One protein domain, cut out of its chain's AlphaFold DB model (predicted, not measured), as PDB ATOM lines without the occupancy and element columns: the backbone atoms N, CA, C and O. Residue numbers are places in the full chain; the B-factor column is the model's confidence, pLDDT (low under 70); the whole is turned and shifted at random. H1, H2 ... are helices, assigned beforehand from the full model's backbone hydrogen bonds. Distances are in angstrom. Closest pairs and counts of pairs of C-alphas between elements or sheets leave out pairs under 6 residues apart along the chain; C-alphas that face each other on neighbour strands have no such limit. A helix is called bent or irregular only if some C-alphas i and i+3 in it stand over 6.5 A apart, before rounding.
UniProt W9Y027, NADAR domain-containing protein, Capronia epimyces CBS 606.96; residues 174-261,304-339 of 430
ATOM      1  N   ARG A 174     -31.026  36.139 261.061       96.56
ATOM      2  CA  ARG A 174     -30.840  34.696 261.186       96.56
ATOM      3  C   ARG A 174     -32.189  34.013 261.356       96.56
ATOM      4  O   ARG A 174     -32.984  34.425 262.194       96.56
ATOM      5  N   PHE A 175     -32.402  32.913 260.647       97.69
ATOM      6  CA  PHE A 175     -33.638  32.136 260.732       97.69
ATOM      7  C   PHE A 175     -33.408  30.776 261.393       97.69
ATOM      8  O   PHE A 175     -32.323  30.194 261.326       97.69
ATOM      9  N   SER A 176     -34.452  30.273 262.054       98.00
ATOM     10  CA  SER A 176     -34.398  29.019 262.804       98.00
ATOM     11  C   SER A 176     -34.260  27.810 261.882       98.00
ATOM     12  O   SER A 176     -35.117  27.565 261.027       98.00
ATOM     13  N   GLY A 177     -33.220  27.008 262.114       98.00
ATOM     14  CA  GLY A 177     -33.043  25.706 261.486       98.00
ATOM     15  C   GLY A 177     -34.215  24.773 261.765       98.00
ATOM     16  O   GLY A 177     -34.754  24.203 260.826       98.00
ATOM     17  N   ALA A 178     -34.692  24.701 263.013       98.06
ATOM     18  CA  ALA A 178     -35.847  23.876 263.381       98.06
ATOM     19  C   ALA A 178     -37.096  24.220 262.555       98.06
ATOM     20  O   ALA A 178     -37.815  23.331 262.097       98.06
ATOM     21  N   ARG A 179     -37.336  25.515 262.311       98.25
ATOM     22  CA  ARG A 179     -38.457  25.959 261.478       98.25
ATOM     23  C   ARG A 179     -38.275  25.565 260.013       98.25
ATOM     24  O   ARG A 179     -39.200  25.029 259.405       98.25
ATOM     25  N   ALA A 180     -37.088  25.799 259.456       98.62
ATOM     26  CA  ALA A 180     -36.775  25.435 258.078       98.62
ATOM     27  C   ALA A 180     -36.809  23.910 257.854       98.62
ATOM     28  O   ALA A 180     -37.296  23.458 256.821       98.62
ATOM     29  N   MET A 181     -36.366  23.112 258.829       98.62
ATOM     30  CA  MET A 181     -36.399  21.650 258.776       98.62
ATOM     31  C   MET A 181     -37.819  21.086 258.885       98.62
ATOM     32  O   MET A 181     -38.152  20.195 258.109       98.62
ATOM     33  N   ASP A 182     -38.689  21.621 259.757       98.44
ATOM     34  CA  ASP A 182     -40.110  21.214 259.806       98.44
ATOM     35  C   ASP A 182     -40.805  21.452 258.457       98.44
ATOM     36  O   ASP A 182     -41.512  20.582 257.947       98.44
ATOM     37  N   LEU A 183     -40.561  22.614 257.841       98.62
ATOM     38  CA  LEU A 183     -41.079  22.935 256.510       98.62
ATOM     39  C   LEU A 183     -40.493  22.015 255.435       98.62
ATOM     40  O   LEU A 183     -41.230  21.527 254.577       98.62
ATOM     41  N   LEU A 184     -39.181  21.773 255.467       98.75
ATOM     42  CA  LEU A 184     -38.498  20.937 254.486       98.75
ATOM     43  C   LEU A 184     -38.989  19.494 254.550       98.75
ATOM     44  O   LEU A 184     -39.400  18.959 253.525       98.75
ATOM     45  N   ILE A 185     -38.987  18.878 255.731       98.56
ATOM     46  CA  ILE A 185     -39.339  17.465 255.882       98.56
ATOM     47  C   ILE A 185     -40.769  17.210 255.402       98.56
ATOM     48  O   ILE A 185     -40.962  16.352 254.549       98.56
ATOM     49  N   ARG A 186     -41.749  18.038 255.792       98.19
ATOM     50  CA  ARG A 186     -43.131  17.906 255.287       98.19
ATOM     51  C   ARG A 186     -43.216  17.959 253.763       98.19
ATOM     52  O   ARG A 186     -44.029  17.264 253.156       98.19
ATOM     53  N   ARG A 187     -42.401  18.810 253.133       98.12
ATOM     54  CA  ARG A 187     -42.351  18.939 251.673       98.12
ATOM     55  C   ARG A 187     -41.691  17.733 251.012       98.12
ATOM     56  O   ARG A 187     -42.139  17.342 249.939       98.12
ATOM     57  N   LEU A 188     -40.656  17.162 251.625       98.50
ATOM     58  CA  LEU A 188     -39.990  15.961 251.122       98.50
ATOM     59  C   LEU A 188     -40.861  14.715 251.303       98.50
ATOM     60  O   LEU A 188     -40.984  13.945 250.352       98.50
ATOM     61  N   ASP A 189     -41.536  14.573 252.445       98.38
ATOM     62  CA  ASP A 189     -42.531  13.525 252.700       98.38
ATOM     63  C   ASP A 189     -43.643  13.559 251.645       98.38
ATOM     64  O   ASP A 189     -43.934  12.550 251.002       98.38
ATOM     65  N   ALA A 190     -44.220  14.741 251.394       98.00
ATOM     66  CA  ALA A 190     -45.254  14.922 250.375       98.00
ATOM     67  C   ALA A 190     -44.759  14.614 248.949       98.00
ATOM     68  O   ALA A 190     -45.547  14.198 248.099       98.00
ATOM     69  N   ALA A 191     -43.464  14.807 248.684       97.56
ATOM     70  CA  ALA A 191     -42.827  14.482 247.410       97.56
ATOM     71  C   ALA A 191     -42.325  13.025 247.328       97.56
ATOM     72  O   ALA A 191     -41.851  12.604 246.274       97.56
ATOM     73  N   GLY A 192     -42.408  12.243 248.411       97.94
ATOM     74  CA  GLY A 192     -41.861  10.884 248.476       97.94
ATOM     75  C   GLY A 192     -40.330  10.827 248.388       97.94
ATOM     76  O   GLY A 192     -39.770   9.804 247.986       97.94
ATOM     77  N   ILE A 193     -39.639  11.915 248.734       97.56
ATOM     78  CA  ILE A 193     -38.177  12.002 248.698       97.56
ATOM     79  C   ILE A 193     -37.623  11.454 250.008       97.56
ATOM     80  O   ILE A 193     -37.945  11.945 251.082       97.56
ATOM     81  N   ARG A 194     -36.746  10.450 249.938       96.12
ATOM     82  CA  ARG A 194     -36.127   9.867 251.135       96.12
ATOM     83  C   ARG A 194     -35.174  10.863 251.800       96.12
ATOM     84  O   ARG A 194     -34.262  11.371 251.156       96.12
ATOM     85  N   HIS A 195     -35.293  11.020 253.113       96.75
ATOM     86  CA  HIS A 195     -34.412  11.857 253.930       96.75
ATOM     87  C   HIS A 195     -34.102  11.194 255.290       96.75
ATOM     88  O   HIS A 195     -34.670  10.137 255.586       96.75
ATOM     89  N   PRO A 196     -33.137  11.710 256.076       96.75
ATOM     90  CA  PRO A 196     -32.973  11.333 257.484       96.75
ATOM     91  C   PRO A 196     -34.229  11.640 258.311       96.75
ATOM     92  O   PRO A 196     -34.954  12.582 258.001       96.75
ATOM     93  N   SER A 197     -34.497  10.867 259.365       95.06
ATOM     94  CA  SER A 197     -35.678  11.074 260.216       95.06
ATOM     95  C   SER A 197     -35.638  12.426 260.953       95.06
ATOM     96  O   SER A 197     -34.583  13.051 261.086       95.06
ATOM     97  N   HIS A 198     -36.780  12.865 261.494       94.38
ATOM     98  CA  HIS A 198     -36.846  14.054 262.361       94.38
ATOM     99  C   HIS A 198     -35.947  13.949 263.604       94.38
ATOM    100  O   HIS A 198     -35.522  14.960 264.158       94.38
ATOM    101  N   THR A 199     -35.671  12.728 264.057       95.00
ATOM    102  CA  THR A 199     -34.894  12.431 265.262       95.00
ATOM    103  C   THR A 199     -33.470  11.979 264.961       95.00
ATOM    104  O   THR A 199     -32.725  11.686 265.888       95.00
ATOM    105  N   ALA A 200     -33.050  11.949 263.696       95.88
ATOM    106  CA  ALA A 200     -31.665  11.678 263.336       95.88
ATOM    107  C   ALA A 200     -30.741  12.780 263.876       95.88
ATOM    108  O   ALA A 200     -31.057  13.969 263.775       95.88
ATOM    109  N   LEU A 201     -29.566  12.412 264.396       95.31
ATOM    110  CA  LEU A 201     -28.592  13.368 264.933       95.31
ATOM    111  C   LEU A 201     -28.235  14.483 263.933       95.31
ATOM    112  O   LEU A 201     -28.169  15.648 264.316       95.31
ATOM    113  N   SER A 202     -28.059  14.157 262.650       95.94
ATOM    114  CA  SER A 202     -27.829  15.143 261.582       95.94
ATOM    115  C   SER A 202     -28.981  16.144 261.425       95.94
ATOM    116  O   SER A 202     -28.729  17.335 261.244       95.94
ATOM    117  N   THR A 203     -30.232  15.698 261.564       97.38
ATOM    118  CA  THR A 203     -31.410  16.578 261.605       97.38
ATOM    119  C   THR A 203     -31.383  17.462 262.849       97.38
ATOM    120  O   THR A 203     -31.583  18.667 262.746       97.38
ATOM    121  N   ARG A 204     -31.028  16.915 264.020       96.44
ATOM    122  CA  ARG A 204     -30.912  17.702 265.263       96.44
ATOM    123  C   ARG A 204     -29.806  18.758 265.200       96.44
ATOM    124  O   ARG A 204     -29.975  19.838 265.763       96.44
ATOM    125  N   ILE A 205     -28.705  18.489 264.495       96.12
ATOM    126  CA  ILE A 205     -27.651  19.482 264.226       96.12
ATOM    127  C   ILE A 205     -28.206  20.637 263.378       96.12
ATOM    128  O   ILE A 205     -27.967  21.797 263.711       96.12
ATOM    129  N   MET A 206     -28.973  20.333 262.325       97.62
ATOM    130  CA  MET A 206     -29.647  21.347 261.504       97.62
ATOM    131  C   MET A 206     -30.659  22.158 262.328       97.62
ATOM    132  O   MET A 206     -30.639  23.385 262.273       97.62
ATOM    133  N   ASP A 207     -31.503  21.495 263.128       95.81
ATOM    134  CA  ASP A 207     -32.567  22.124 263.922       95.81
ATOM    135  C   ASP A 207     -32.040  23.181 264.899       95.81
ATOM    136  O   ASP A 207     -32.656  24.231 265.098       95.81
ATOM    137  N   ARG A 208     -30.900  22.889 265.530       94.38
ATOM    138  CA  ARG A 208     -30.302  23.725 266.580       94.38
ATOM    139  C   ARG A 208     -29.518  24.918 266.039       94.38
ATOM    140  O   ARG A 208     -29.067  25.741 266.831       94.38
ATOM    141  N   HIS A 209     -29.318  25.017 264.728       95.56
ATOM    142  CA  HIS A 209     -28.569  26.119 264.142       95.56
ATOM    143  C   HIS A 209     -29.478  27.280 263.716       95.56
ATOM    144  O   HIS A 209     -30.612  27.091 263.278       95.56
ATOM    145  N   MET A 210     -28.947  28.498 263.817       96.81
ATOM    146  CA  MET A 210     -29.565  29.721 263.308       96.81
ATOM    147  C   MET A 210     -28.832  30.136 262.033       96.81
ATOM    148  O   MET A 210     -27.718  30.657 262.103       96.81
ATOM    149  N   PHE A 211     -29.449  29.896 260.878       97.00
ATOM    150  CA  PHE A 211     -28.819  30.081 259.572       97.00
ATOM    151  C   PHE A 211     -28.759  31.559 259.174       97.00
ATOM    152  O   PHE A 211     -29.712  32.303 259.398       97.00
ATOM    153  N   VAL A 212     -27.653  31.988 258.560       95.44
ATOM    154  CA  VAL A 212     -27.400  33.399 258.195       95.44
ATOM    155  C   VAL A 212     -27.935  33.796 256.818       95.44
ATOM    156  O   VAL A 212     -28.136  34.979 256.551       95.44
ATOM    157  N   CYS A 213     -28.132  32.826 255.924       96.81
ATOM    158  CA  CYS A 213     -28.649  33.042 254.574       96.81
ATOM    159  C   CYS A 213     -29.212  31.741 253.981       96.81
ATOM    160  O   CYS A 213     -29.010  30.647 254.518       96.81
ATOM    161  N   GLY A 214     -29.911  31.858 252.849       97.38
ATOM    162  CA  GLY A 214     -30.486  30.707 252.148       97.38
ATOM    163  C   GLY A 214     -29.430  29.720 251.644       97.38
ATOM    164  O   GLY A 214     -29.635  28.513 251.741       97.38
ATOM    165  N   GLU A 215     -28.281  30.203 251.162       98.12
ATOM    166  CA  GLU A 215     -27.197  29.355 250.648       98.12
ATOM    167  C   GLU A 215     -26.594  28.474 251.754       98.12
ATOM    168  O   GLU A 215     -26.334  27.293 251.514       98.12
ATOM    169  N   GLN A 216     -26.461  28.989 252.982       98.31
ATOM    170  CA  GLN A 216     -25.949  28.216 254.115       98.31
ATOM    171  C   GLN A 216     -26.840  27.009 254.404       98.31
ATOM    172  O   GLN A 216     -26.354  25.879 254.490       98.31
ATOM    173  N   PHE A 217     -28.151  27.247 254.513       98.56
ATOM    174  CA  PHE A 217     -29.128  26.186 254.731       98.56
ATOM    175  C   PHE A 217     -29.170  25.224 253.548       98.56
ATOM    176  O   PHE A 217     -29.153  24.014 253.741       98.56
ATOM    177  N   MET A 218     -29.166  25.744 252.319       98.38
ATOM    178  CA  MET A 218     -29.236  24.932 251.110       98.38
ATOM    179  C   MET A 218     -28.059  23.957 251.005       98.38
ATOM    180  O   MET A 218     -28.260  22.780 250.708       98.38
ATOM    181  N   MET A 219     -26.832  24.412 251.265       98.56
ATOM    182  CA  MET A 219     -25.645  23.553 251.193       98.56
ATOM    183  C   MET A 219     -25.544  22.600 252.390       98.56
ATOM    184  O   MET A 219     -25.170  21.442 252.205       98.56
ATOM    185  N   ALA A 220     -25.969  23.017 253.586       98.44
ATOM    186  CA  ALA A 220     -26.069  22.110 254.727       98.44
ATOM    187  C   ALA A 220     -27.126  21.010 254.489       98.44
ATOM    188  O   ALA A 220     -26.841  19.831 254.692       98.44
ATOM    189  N   ALA A 221     -28.297  21.361 253.942       98.62
ATOM    190  CA  ALA A 221     -29.353  20.419 253.563       98.62
ATOM    191  C   ALA A 221     -28.901  19.444 252.463       98.62
ATOM    192  O   ALA A 221     -29.282  18.275 252.466       98.62
ATOM    193  N   LYS A 222     -28.042  19.897 251.542       98.25
ATOM    194  CA  LYS A 222     -27.389  19.025 250.560       98.25
ATOM    195  C   LYS A 222     -26.533  17.956 251.248       98.25
ATOM    196  O   LYS A 222     -26.661  16.778 250.931       98.25
ATOM    197  N   GLY A 223     -25.709  18.358 252.217       97.88
ATOM    198  CA  GLY A 223     -24.967  17.433 253.075       97.88
ATOM    199  C   GLY A 223     -25.879  16.446 253.800       97.88
ATOM    200  O   GLY A 223     -25.668  15.242 253.728       97.88
ATOM    201  N   TRP A 224     -26.937  16.958 254.424       97.94
ATOM    202  CA  TRP A 224     -27.934  16.178 255.159       97.94
ATOM    203  C   TRP A 224     -28.647  15.119 254.305       97.94
ATOM    204  O   TRP A 224     -28.891  14.011 254.778       97.94
ATOM    205  N   LEU A 225     -28.926  15.399 253.029       97.62
ATOM    206  CA  LEU A 225     -29.555  14.420 252.135       97.62
ATOM    207  C   LEU A 225     -28.601  13.311 251.670       97.62
ATOM    208  O   LEU A 225     -29.044  12.171 251.507       97.62
ATOM    209  N   PHE A 226     -27.325  13.626 251.428       96.69
ATOM    210  CA  PHE A 226     -26.419  12.731 250.693       96.69
ATOM    211  C   PHE A 226     -25.299  12.105 251.534       96.69
ATOM    212  O   PHE A 226     -24.871  10.991 251.227       96.69
ATOM    213  N   GLU A 227     -24.871  12.739 252.628       94.31
ATOM    214  CA  GLU A 227     -23.858  12.210 253.555       94.31
ATOM    215  C   GLU A 227     -24.507  11.430 254.706       94.31
ATOM    216  O   GLU A 227     -24.400  11.773 255.880       94.31
ATOM    217  N   ARG A 228     -25.221  10.375 254.315       88.12
ATOM    218  CA  ARG A 228     -26.000   9.467 255.171       88.12
ATOM    219  C   ARG A 228     -25.105   8.604 256.082       88.12
ATOM    220  O   ARG A 228     -23.880   8.640 255.977       88.12
ATOM    221  N   GLU A 229     -25.718   7.759 256.913       84.44
ATOM    222  CA  GLU A 229     -25.051   6.900 257.920       84.44
ATOM    223  C   GLU A 229     -23.849   6.095 257.391       84.44
ATOM    224  O   GLU A 229     -22.844   5.920 258.070       84.44
ATOM    225  N   TRP A 230     -23.929   5.605 256.156       80.94
ATOM    226  CA  TRP A 230     -22.876   4.789 255.546       80.94
ATOM    227  C   TRP A 230     -21.671   5.604 255.041       80.94
ATOM    228  O   TRP A 230     -20.624   5.026 254.757       80.94
ATOM    229  N   ILE A 231     -21.812   6.930 254.924       87.19
ATOM    230  CA  ILE A 231     -20.715   7.870 254.648       87.19
ATOM    231  C   ILE A 231     -20.171   8.450 255.953       87.19
ATOM    232  O   ILE A 231     -18.957   8.582 256.103       87.19
ATOM    233  N   ILE A 232     -21.062   8.815 256.879       85.75
ATOM    234  CA  ILE A 232     -20.720   9.391 258.178       85.75
ATOM    235  C   ILE A 232     -21.387   8.557 259.283       85.75
ATOM    236  O   ILE A 232     -22.566   8.773 259.577       85.75
ATOM    237  N   PRO A 233     -20.648   7.631 259.922       86.69
ATOM    238  CA  PRO A 233     -21.177   6.830 261.020       86.69
ATOM    239  C   PRO A 233     -21.706   7.692 262.174       86.69
ATOM    240  O   PRO A 233     -21.014   8.573 262.694       86.69
ATOM    241  N   GLY A 234     -22.940   7.427 262.597       84.56
ATOM    242  CA  GLY A 234     -23.656   8.168 263.631       84.56
ATOM    243  C   GLY A 234     -24.438   9.389 263.138       84.56
ATOM    244  O   GLY A 234     -25.117  10.016 263.952       84.56
ATOM    245  N   ALA A 235     -24.400   9.739 261.847       86.38
ATOM    246  CA  ALA A 235     -25.200  10.843 261.305       86.38
ATOM    247  C   ALA A 235     -26.714  10.588 261.384       86.38
ATOM    248  O   ALA A 235     -27.491  11.537 261.521       86.38
ATOM    249  N   GLU A 236     -27.143   9.327 261.342       91.81
ATOM    250  CA  GLU A 236     -28.540   8.915 261.516       91.81
ATOM    251  C   GLU A 236     -28.761   8.187 262.842       91.81
ATOM    252  O   GLU A 236     -29.715   7.426 262.989       91.81
ATOM    253  N   LEU A 237     -27.904   8.445 263.836       92.75
ATOM    254  CA  LEU A 237     -28.182   8.034 265.205       92.75
ATOM    255  C   LEU A 237     -29.543   8.594 265.629       92.75
ATOM    256  O   LEU A 237     -29.724   9.810 265.709       92.75
ATOM    257  N   GLU A 238     -30.481   7.696 265.913       94.12
ATOM    258  CA  GLU A 238     -31.820   8.058 266.360       94.12
ATOM    259  C   GLU A 238     -31.784   8.588 267.793       94.12
ATOM    260  O   GLU A 238     -31.451   7.876 268.744       94.12
ATOM    261  N   THR A 239     -32.159   9.854 267.959       92.62
ATOM    262  CA  THR A 239     -32.134  10.544 269.250       92.62
ATOM    263  C   THR A 239     -33.486  10.558 269.957       92.62
ATOM    264  O   THR A 239     -33.592  11.148 271.026       92.62
ATOM    265  N   GLY A 240     -34.524   9.919 269.406       90.62
ATOM    266  CA  GLY A 240     -35.889   9.965 269.957       90.62
ATOM    267  C   GLY A 240     -36.026   9.402 271.380       90.62
ATOM    268  O   GLY A 240     -36.955   9.761 272.096       90.62
ATOM    269  N   GLY A 241     -35.093   8.546 271.811       90.69
ATOM    270  CA  GLY A 241     -35.022   8.019 273.181       90.69
ATOM    271  C   GLY A 241     -34.106   8.801 274.130       90.69
ATOM    272  O   GLY A 241     -33.929   8.389 275.275       90.69
ATOM    273  N   MET A 242     -33.478   9.884 273.667       92.88
ATOM    274  CA  MET A 242     -32.534  10.692 274.444       92.88
ATOM    275  C   MET A 242     -33.223  11.938 275.005       92.88
ATOM    276  O   MET A 242     -34.130  12.489 274.388       92.88
ATOM    277  N   SER A 243     -32.774  12.422 276.164       94.50
ATOM    278  CA  SER A 243     -33.214  13.724 276.669       94.50
ATOM    279  C   SER A 243     -32.616  14.862 275.838       94.50
ATOM    280  O   SER A 243     -31.514  14.740 275.299       94.50
ATOM    281  N   GLU A 244     -33.284  16.017 275.797       91.88
ATOM    282  CA  GLU A 244     -32.768  17.196 275.083       91.88
ATOM    283  C   GLU A 244     -31.374  17.629 275.565       91.88
ATOM    284  O   GLU A 244     -30.557  18.087 274.771       91.88
ATOM    285  N   GLN A 245     -31.049  17.419 276.845       91.94
ATOM    286  CA  GLN A 245     -29.710  17.692 277.383       91.94
ATOM    287  C   GLN A 245     -28.650  16.746 276.805       91.94
ATOM    288  O   GLN A 245     -27.530  17.171 276.527       91.94
ATOM    289  N   GLN A 246     -28.989  15.469 276.606       92.88
ATOM    290  CA  GLN A 246     -28.087  14.504 275.976       92.88
ATOM    291  C   GLN A 246     -27.866  14.848 274.503       92.88
ATOM    292  O   GLN A 246     -26.722  14.878 274.054       92.88
ATOM    293  N   VAL A 247     -28.939  15.165 273.771       92.38
ATOM    294  CA  VAL A 247     -28.856  15.564 272.356       92.38
ATOM    295  C   VAL A 247     -28.029  16.835 272.199       92.38
ATOM    296  O   VAL A 247     -27.124  16.866 271.366       92.38
ATOM    297  N   ALA A 248     -28.278  17.849 273.032       90.88
ATOM    298  CA  ALA A 248     -27.490  19.076 273.061       90.88
ATOM    299  C   ALA A 248     -26.007  18.776 273.302       90.88
ATOM    300  O   ALA A 248     -25.172  19.170 272.498       90.88
ATOM    301  N   GLY A 249     -25.681  17.977 274.323       92.00
ATOM    302  CA  GLY A 249     -24.296  17.620 274.626       92.00
ATOM    303  C   GLY A 249     -23.584  16.846 273.509       92.00
ATOM    304  O   GLY A 249     -22.364  16.943 273.388       92.00
ATOM    305  N   ILE A 250     -24.306  16.082 272.683       91.75
ATOM    306  CA  ILE A 250     -23.738  15.434 271.489       91.75
ATOM    307  C   ILE A 250     -23.527  16.467 270.377       91.75
ATOM    308  O   ILE A 250     -22.441  16.515 269.804       91.75
ATOM    309  N   CYS A 251     -24.521  17.314 270.098       91.50
ATOM    310  CA  CYS A 251     -24.417  18.361 269.077       91.50
ATOM    311  C   CYS A 251     -23.275  19.340 269.384       91.50
ATOM    312  O   CYS A 251     -22.488  19.656 268.496       91.50
ATOM    313  N   ASP A 252     -23.123  19.752 270.642       90.25
ATOM    314  CA  ASP A 252     -22.073  20.677 271.079       90.25
ATOM    315  C   ASP A 252     -20.672  20.070 270.890       90.25
ATOM    316  O   ASP A 252     -19.729  20.765 270.513       90.25
ATOM    317  N   LYS A 253     -20.527  18.751 271.073       90.19
ATOM    318  CA  LYS A 253     -19.275  18.039 270.766       90.19
ATOM    319  C   LYS A 253     -18.976  17.990 269.269       90.19
ATOM    320  O   LYS A 253     -17.809  18.013 268.899       90.19
ATOM    321  N   VAL A 254     -20.007  17.904 268.426       88.94
ATOM    322  CA  VAL A 254     -19.854  17.915 266.964       88.94
ATOM    323  C   VAL A 254     -19.501  19.314 266.457       88.94
ATOM    324  O   VAL A 254     -18.638  19.440 265.594       88.94
ATOM    325  N   LEU A 255     -20.147  20.361 266.975       84.88
ATOM    326  CA  LEU A 255     -19.954  21.745 266.523       84.88
ATOM    327  C   LEU A 255     -18.714  22.416 267.135       84.88
ATOM    328  O   LEU A 255     -18.158  23.331 266.532       84.88
ATOM    329  N   GLY A 256     -18.258  21.953 268.301       72.12
ATOM    330  CA  GLY A 256     -17.144  22.542 269.041       72.12
ATOM    331  C   GLY A 256     -17.559  23.720 269.947       72.12
ATOM    332  O   GLY A 256     -18.656  24.267 269.824       72.12
ATOM    333  N   PRO A 257     -16.686  24.130 270.890       55.38
ATOM    334  CA  PRO A 257     -17.017  25.086 271.952       55.38
ATOM    335  C   PRO A 257     -17.261  26.534 271.489       55.38
ATOM    336  O   PRO A 257     -17.843  27.310 272.244       55.38
ATOM    337  N   GLU A 258     -16.866  26.922 270.270       51.53
ATOM    338  CA  GLU A 258     -16.970  28.314 269.794       51.53
ATOM    339  C   GLU A 258     -18.406  28.796 269.502       51.53
ATOM    340  O   GLU A 258     -18.615  29.996 269.340       51.53
ATOM    341  N   GLN A 259     -19.415  27.912 269.478       51.50
ATOM    342  CA  GLN A 259     -20.808  28.301 269.184       51.50
ATOM    343  C   GLN A 259     -21.784  28.254 270.374       51.50
ATOM    344  O   GLN A 259     -22.926  28.705 270.236       51.50
ATOM    345  N   VAL A 260     -21.361  27.799 271.561       47.22
ATOM    346  CA  VAL A 260     -22.229  27.767 272.764       47.22
ATOM    347  C   VAL A 260     -22.663  29.184 273.194       47.22
ATOM    348  O   VAL A 260     -23.709  29.371 273.813       47.22
ATOM    349  N   THR A 261     -21.916  30.214 272.800       33.72
ATOM    350  CA  THR A 261     -22.100  31.610 273.226       33.72
ATOM    351  C   THR A 261     -23.249  32.365 272.552       33.72
ATOM    352  O   THR A 261     -23.562  33.471 272.980       33.72
ATOM    353  N   VAL A 304     -20.584   7.407 267.618       84.38
ATOM    354  CA  VAL A 304     -20.705   8.644 266.852       84.38
ATOM    355  C   VAL A 304     -19.299   9.053 266.449       84.38
ATOM    356  O   VAL A 304     -18.459   9.316 267.316       84.38
ATOM    357  N   ASP A 305     -19.032   9.090 265.148       89.94
ATOM    358  CA  ASP A 305     -17.755   9.568 264.646       89.94
ATOM    359  C   ASP A 305     -17.804  11.097 264.612       89.94
ATOM    360  O   ASP A 305     -18.150  11.728 263.612       89.94
ATOM    361  N   PHE A 306     -17.502  11.701 265.763       89.94
ATOM    362  CA  PHE A 306     -17.494  13.154 265.928       89.94
ATOM    363  C   PHE A 306     -16.563  13.839 264.926       89.94
ATOM    364  O   PHE A 306     -16.880  14.925 264.448       89.94
ATOM    365  N   THR A 307     -15.437  13.208 264.584       89.94
ATOM    366  CA  THR A 307     -14.476  13.753 263.623       89.94
ATOM    367  C   THR A 307     -15.053  13.736 262.210       89.94
ATOM    368  O   THR A 307     -14.999  14.756 261.524       89.94
ATOM    369  N   ALA A 308     -15.657  12.625 261.781       90.88
ATOM    370  CA  ALA A 308     -16.285  12.534 260.464       90.88
ATOM    371  C   ALA A 308     -17.514  13.449 260.327       90.88
ATOM    372  O   ALA A 308     -17.701  14.046 259.266       90.88
ATOM    373  N   LEU A 309     -18.322  13.588 261.387       90.38
ATOM    374  CA  LEU A 309     -19.458  14.516 261.429       90.38
ATOM    375  C   LEU A 309     -19.006  15.972 261.350       90.38
ATOM    376  O   LEU A 309     -19.553  16.732 260.552       90.38
ATOM    377  N   ASN A 310     -17.998  16.352 262.138       92.00
ATOM    378  CA  ASN A 310     -17.453  17.708 262.134       92.00
ATOM    379  C   ASN A 310     -16.851  18.080 260.767       92.00
ATOM    380  O   ASN A 310     -17.086  19.177 260.268       92.00
ATOM    381  N   ALA A 311     -16.157  17.141 260.119       91.69
ATOM    382  CA  ALA A 311     -15.622  17.315 258.768       91.69
ATOM    383  C   ALA A 311     -16.685  17.191 257.654       91.69
ATOM    384  O   ALA A 311     -16.371  17.368 256.476       91.69
ATOM    385  N   GLY A 312     -17.929  16.845 257.997       94.75
ATOM    386  CA  GLY A 312     -19.029  16.706 257.049       94.75
ATOM    387  C   GLY A 312     -19.494  18.044 256.476       94.75
ATOM    388  O   GLY A 312     -19.239  19.119 257.026       94.75
ATOM    389  N   THR A 313     -20.238  17.972 255.374       97.31
ATOM    390  CA  THR A 313     -20.787  19.134 254.661       97.31
ATOM    391  C   THR A 313     -21.699  19.957 255.572       97.31
ATOM    392  O   THR A 313     -21.608  21.180 255.562       97.31
ATOM    393  N   ILE A 314     -22.544  19.307 256.386       96.94
ATOM    394  CA  ILE A 314     -23.489  19.983 257.295       96.94
ATOM    395  C   ILE A 314     -22.742  20.947 258.220       96.94
ATOM    396  O   ILE A 314     -22.991  22.151 258.199       96.94
ATOM    397  N   VAL A 315     -21.803  20.412 259.005       95.94
ATOM    398  CA  VAL A 315     -21.063  21.179 260.013       95.94
ATOM    399  C   VAL A 315     -20.159  22.199 259.334       95.94
ATOM    400  O   VAL A 315     -20.174  23.367 259.710       95.94
ATOM    401  N   SER A 316     -19.466  21.813 258.260       96.50
ATOM    402  CA  SER A 316     -18.635  22.737 257.486       96.50
ATOM    403  C   SER A 316     -19.435  23.939 256.969       96.50
ATOM    404  O   SER A 316     -18.979  25.071 257.095       96.50
ATOM    405  N   CYS A 317     -20.649  23.752 256.440       96.69
ATOM    406  CA  CYS A 317     -21.505  24.862 256.007       96.69
ATOM    407  C   CYS A 317     -22.018  25.705 257.184       96.69
ATOM    408  O   CYS A 317     -21.980  26.933 257.119       96.69
ATOM    409  N   ILE A 318     -22.471  25.062 258.261       95.38
ATOM    410  CA  ILE A 318     -22.984  25.722 259.472       95.38
ATOM    411  C   ILE A 318     -21.921  26.618 260.129       95.38
ATOM    412  O   ILE A 318     -22.230  27.712 260.602       95.38
ATOM    413  N   LEU A 319     -20.656  26.196 260.124       93.69
ATOM    414  CA  LEU A 319     -19.552  26.953 260.717       93.69
ATOM    415  C   LEU A 319     -19.022  28.083 259.813       93.69
ATOM    416  O   LEU A 319     -18.241  28.912 260.273       93.69
ATOM    417  N   ASN A 320     -19.439  28.155 258.545       93.94
ATOM    418  CA  ASN A 320     -18.960  29.162 257.599       93.94
ATOM    419  C   ASN A 320     -20.016  30.253 257.354       93.94
ATOM    420  O   ASN A 320     -21.098  29.932 256.870       93.94
ATOM    421  N   PRO A 321     -19.721  31.547 257.594       88.56
ATOM    422  CA  PRO A 321     -20.693  32.631 257.406       88.56
ATOM    423  C   PRO A 321     -20.774  33.164 255.965       88.56
ATOM    424  O   PRO A 321     -21.706  33.891 255.638       88.56
ATOM    425  N   SER A 322     -19.806  32.837 255.100       95.50
ATOM    426  CA  SER A 322     -19.736  33.362 253.730       95.50
ATOM    427  C   SER A 322     -20.532  32.495 252.741       95.50
ATOM    428  O   SER A 322     -20.179  31.322 252.577       95.50
ATOM    429  N   PRO A 323     -21.518  33.053 252.002       96.75
ATOM    430  CA  PRO A 323     -22.246  32.341 250.945       96.75
ATOM    431  C   PRO A 323     -21.335  31.682 249.908       96.75
ATOM    432  O   PRO A 323     -21.549  30.538 249.509       96.75
ATOM    433  N   ARG A 324     -20.248  32.364 249.530       97.00
ATOM    434  CA  ARG A 324     -19.263  31.832 248.582       97.00
ATOM    435  C   ARG A 324     -18.567  30.584 249.127       97.00
ATOM    436  O   ARG A 324     -18.463  29.583 248.418       97.00
ATOM    437  N   ALA A 325     -18.120  30.629 250.383       97.44
ATOM    438  CA  ALA A 325     -17.477  29.487 251.032       97.44
ATOM    439  C   ALA A 325     -18.462  28.324 251.213       97.44
ATOM    440  O   ALA A 325     -18.141  27.187 250.875       97.44
ATOM    441  N   GLN A 326     -19.692  28.610 251.652       97.81
ATOM    442  CA  GLN A 326     -20.765  27.618 251.779       97.81
ATOM    443  C   GLN A 326     -21.029  26.921 250.441       97.81
ATOM    444  O   GLN A 326     -21.099  25.691 250.397       97.81
ATOM    445  N   LYS A 327     -21.095  27.682 249.339       97.31
ATOM    446  CA  LYS A 327     -21.260  27.123 247.993       97.31
ATOM    447  C   LYS A 327     -20.131  26.175 247.624       97.31
ATOM    448  O   LYS A 327     -20.377  25.100 247.077       97.31
ATOM    449  N   GLN A 328     -18.893  26.576 247.899       97.94
ATOM    450  CA  GLN A 328     -17.716  25.764 247.619       97.94
ATOM    451  C   GLN A 328     -17.727  24.462 248.429       97.94
ATOM    452  O   GLN A 328     -17.468  23.405 247.862       97.94
ATOM    453  N   ILE A 329     -18.105  24.523 249.707       98.12
ATOM    454  CA  ILE A 329     -18.258  23.349 250.577       98.12
ATOM    455  C   ILE A 329     -19.350  22.420 250.031       98.12
ATOM    456  O   ILE A 329     -19.115  21.232 249.841       98.12
ATOM    457  N   GLY A 330     -20.518  22.950 249.666       97.25
ATOM    458  CA  GLY A 330     -21.599  22.143 249.094       97.25
ATOM    459  C   GLY A 330     -21.279  21.545 247.715       97.25
ATOM    460  O   GLY A 330     -21.905  20.571 247.292       97.25
ATOM    461  N   ARG A 331     -20.288  22.065 246.979       97.19
ATOM    462  CA  ARG A 331     -19.765  21.402 245.765       97.19
ATOM    463  C   ARG A 331     -18.945  20.148 246.088       97.19
ATOM    464  O   ARG A 331     -18.780  19.312 245.206       97.19
ATOM    465  N   GLN A 332     -18.466  20.007 247.322       96.69
ATOM    466  CA  GLN A 332     -17.639  18.892 247.790       96.69
ATOM    467  C   GLN A 332     -18.444  17.801 248.513       96.69
ATOM    468  O   GLN A 332     -17.848  16.847 249.012       96.69
ATOM    469  N   THR A 333     -19.779  17.909 248.555       96.88
ATOM    470  CA  THR A 333     -20.649  16.907 249.188       96.88
ATOM    471  C   THR A 333     -20.371  15.509 248.647       96.88
ATOM    472  O   THR A 333     -20.450  15.264 247.439       96.88
ATOM    473  N   ARG A 334     -20.058  14.577 249.551       94.56
ATOM    474  CA  ARG A 334     -19.782  13.184 249.191       94.56
ATOM    475  C   ARG A 334     -21.067  12.464 248.801       94.56
ATOM    476  O   ARG A 334     -22.142  12.778 249.300       94.56
ATOM    477  N   ASN A 335     -20.931  11.483 247.906       94.25
ATOM    478  CA  ASN A 335     -22.049  10.705 247.370       94.25
ATOM    479  C   ASN A 335     -23.197  11.578 246.815       94.25
ATOM    480  O   ASN A 335     -24.382  11.307 246.993       94.25
ATOM    481  N   PHE A 336     -22.832  12.672 246.155       96.06
ATOM    482  CA  PHE A 336     -23.806  13.567 245.560       96.06
ATOM    483  C   PHE A 336     -24.543  12.894 244.391       96.06
ATOM    484  O   PHE A 336     -23.916  12.500 243.408       96.06
ATOM    485  N   ASP A 337     -25.871  12.811 244.491       96.44
ATOM    486  CA  ASP A 337     -26.761  12.431 243.392       96.44
ATOM    487  C   ASP A 337     -27.396  13.690 242.789       96.44
ATOM    488  O   ASP A 337     -28.232  14.358 243.403       96.44
ATOM    489  N   GLU A 338     -26.989  14.014 241.562       96.56
ATOM    490  CA  GLU A 338     -27.469  15.189 240.842       96.56
ATOM    491  C   GLU A 338     -28.966  15.112 240.520       96.56
ATOM    492  O   GLU A 338     -29.661  16.122 240.635       96.56
ATOM    493  N   ALA A 339     -29.484  13.932 240.167       97.12
ATOM    494  CA  ALA A 339     -30.895  13.766 239.833       97.12
ATOM    495  C   ALA A 339     -31.766  13.885 241.090       97.12
ATOM    496  O   ALA A 339     -32.751  14.630 241.097       97.12
TER     497      ALA A 339
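Overview. This is residues 174 to 261 and 304 to 339 of the 430 residues of the protein "NADAR domain-containing protein" of Capronia epimyces CBS 606.96 (UniProt W9Y027). Three helices, H3, H7 and H8, lie side by side as a triangle that makes one side of a small globule, while H2, the helix nearest to the middle, lies beside H3 and runs the opposite way, and H4 crosses H2 on the side away from H8. The long first helix, H1, packs on H2 with its residues 177 to 181, and its far end, with residues 186 to 192, sticks out; the short H6 packs on the last residues of H4, and the small, poorly formed H5 follows H4 at the rim. The printed part has 124 residues, with eight named helices in the order H1 to H8 and no named strand, 72 of the residues being in these helices; the class is all helix. The whole is compact, with a radius of gyration of the C-alphas of 13.3 A, and rounded, with spans of 36 by 32 by 27 A.

Along the chain. The printed part begins at Arg 174. H1, the longest helix, takes residues 177 to 191 and runs 20.5 A from C-alpha 177 at (-33.043, 25.706, 261.486) to C-alpha 191 at (-42.827, 14.482, 247.410). H2 takes residues 201 to 207. H3, residues 214 to 226, is 18.5 A long. The 17 residues from 227 to 243 hold no named element. H4, residues 244 to 255, is 16.1 A long, and H5 takes residues 257 to 261. Beyond the cut come H6, residues 306 to 310, and H7, residues 313 to 318. H8, residues 323 to 331, is 12.4 A long and ends with C-alpha 331 at (-19.765, 21.402, 245.765).

Arrangement. H2 and H3 are the hubs, touching three helices each. H1 touches H2 with residues 177 to 181 alone, at a steep tilt of 67 degrees, opposite ways; the closest C-alphas are those of Ala 178 and Asp 207, 3.8 A apart. Just before H1, residues 175 to 176 pair antiparallel with residues 210 to 211. H2 and H3 form a helical hairpin at a shallow tilt of 16 degrees, but they only just touch, with 3 pairs of C-alphas within 8 A, the closest being those of Ser 202 and Trp 224 at 6.5 A. H3 touches H7 at a shallow tilt of 27 degrees, opposite ways, with C-alphas 220 and 314 closest at 4.2 A. H3 touches H8 at a shallow tilt of 15 degrees, the same way, with Met 219 and Gly 330 closest, their C-alphas 4.8 A apart. H7 and H8 are a second helical hairpin, at 12 degrees, with the C-alphas of Cys 317 and Gln 326 closest at 5.1 A. The helix packing is mostly aligned, but only just: of the 6 touching pairs other than H4 and H6, 4 are at a shallow tilt. H4 touches H2 with residues 247 to 251 alone, about perpendicular at 89 degrees; the closest C-alphas are those of Ile 205 and Cys 251, 5.9 A apart. H6 touches H4, the closest C-alphas being those of Val 254 and Asn 310 at 5.4 A. H5 touches no helix. H1 and H8 are apart. In H1, H2, H3, H4, H6, H7 and H8 every O i to N i+4 pair is within hydrogen-bond range; in H5 it is 0 of 1, and 0 of 2 for O i to N i+3. H5 is irregular, but only just, with C-alphas 258 and 261 at 7.0 A.

Size, cuts and confidence. The two C-alphas farthest apart are those of Thr 261 and Ala 339, at 38.9 A. Residues 262 to 303 are not printed, and C-alphas 261 and 304 are 23.9 A apart across this cut. The link from H3 to H4 is long. The mean pLDDT of the printed part is 92.6, and residues 257 to 261 are under 70.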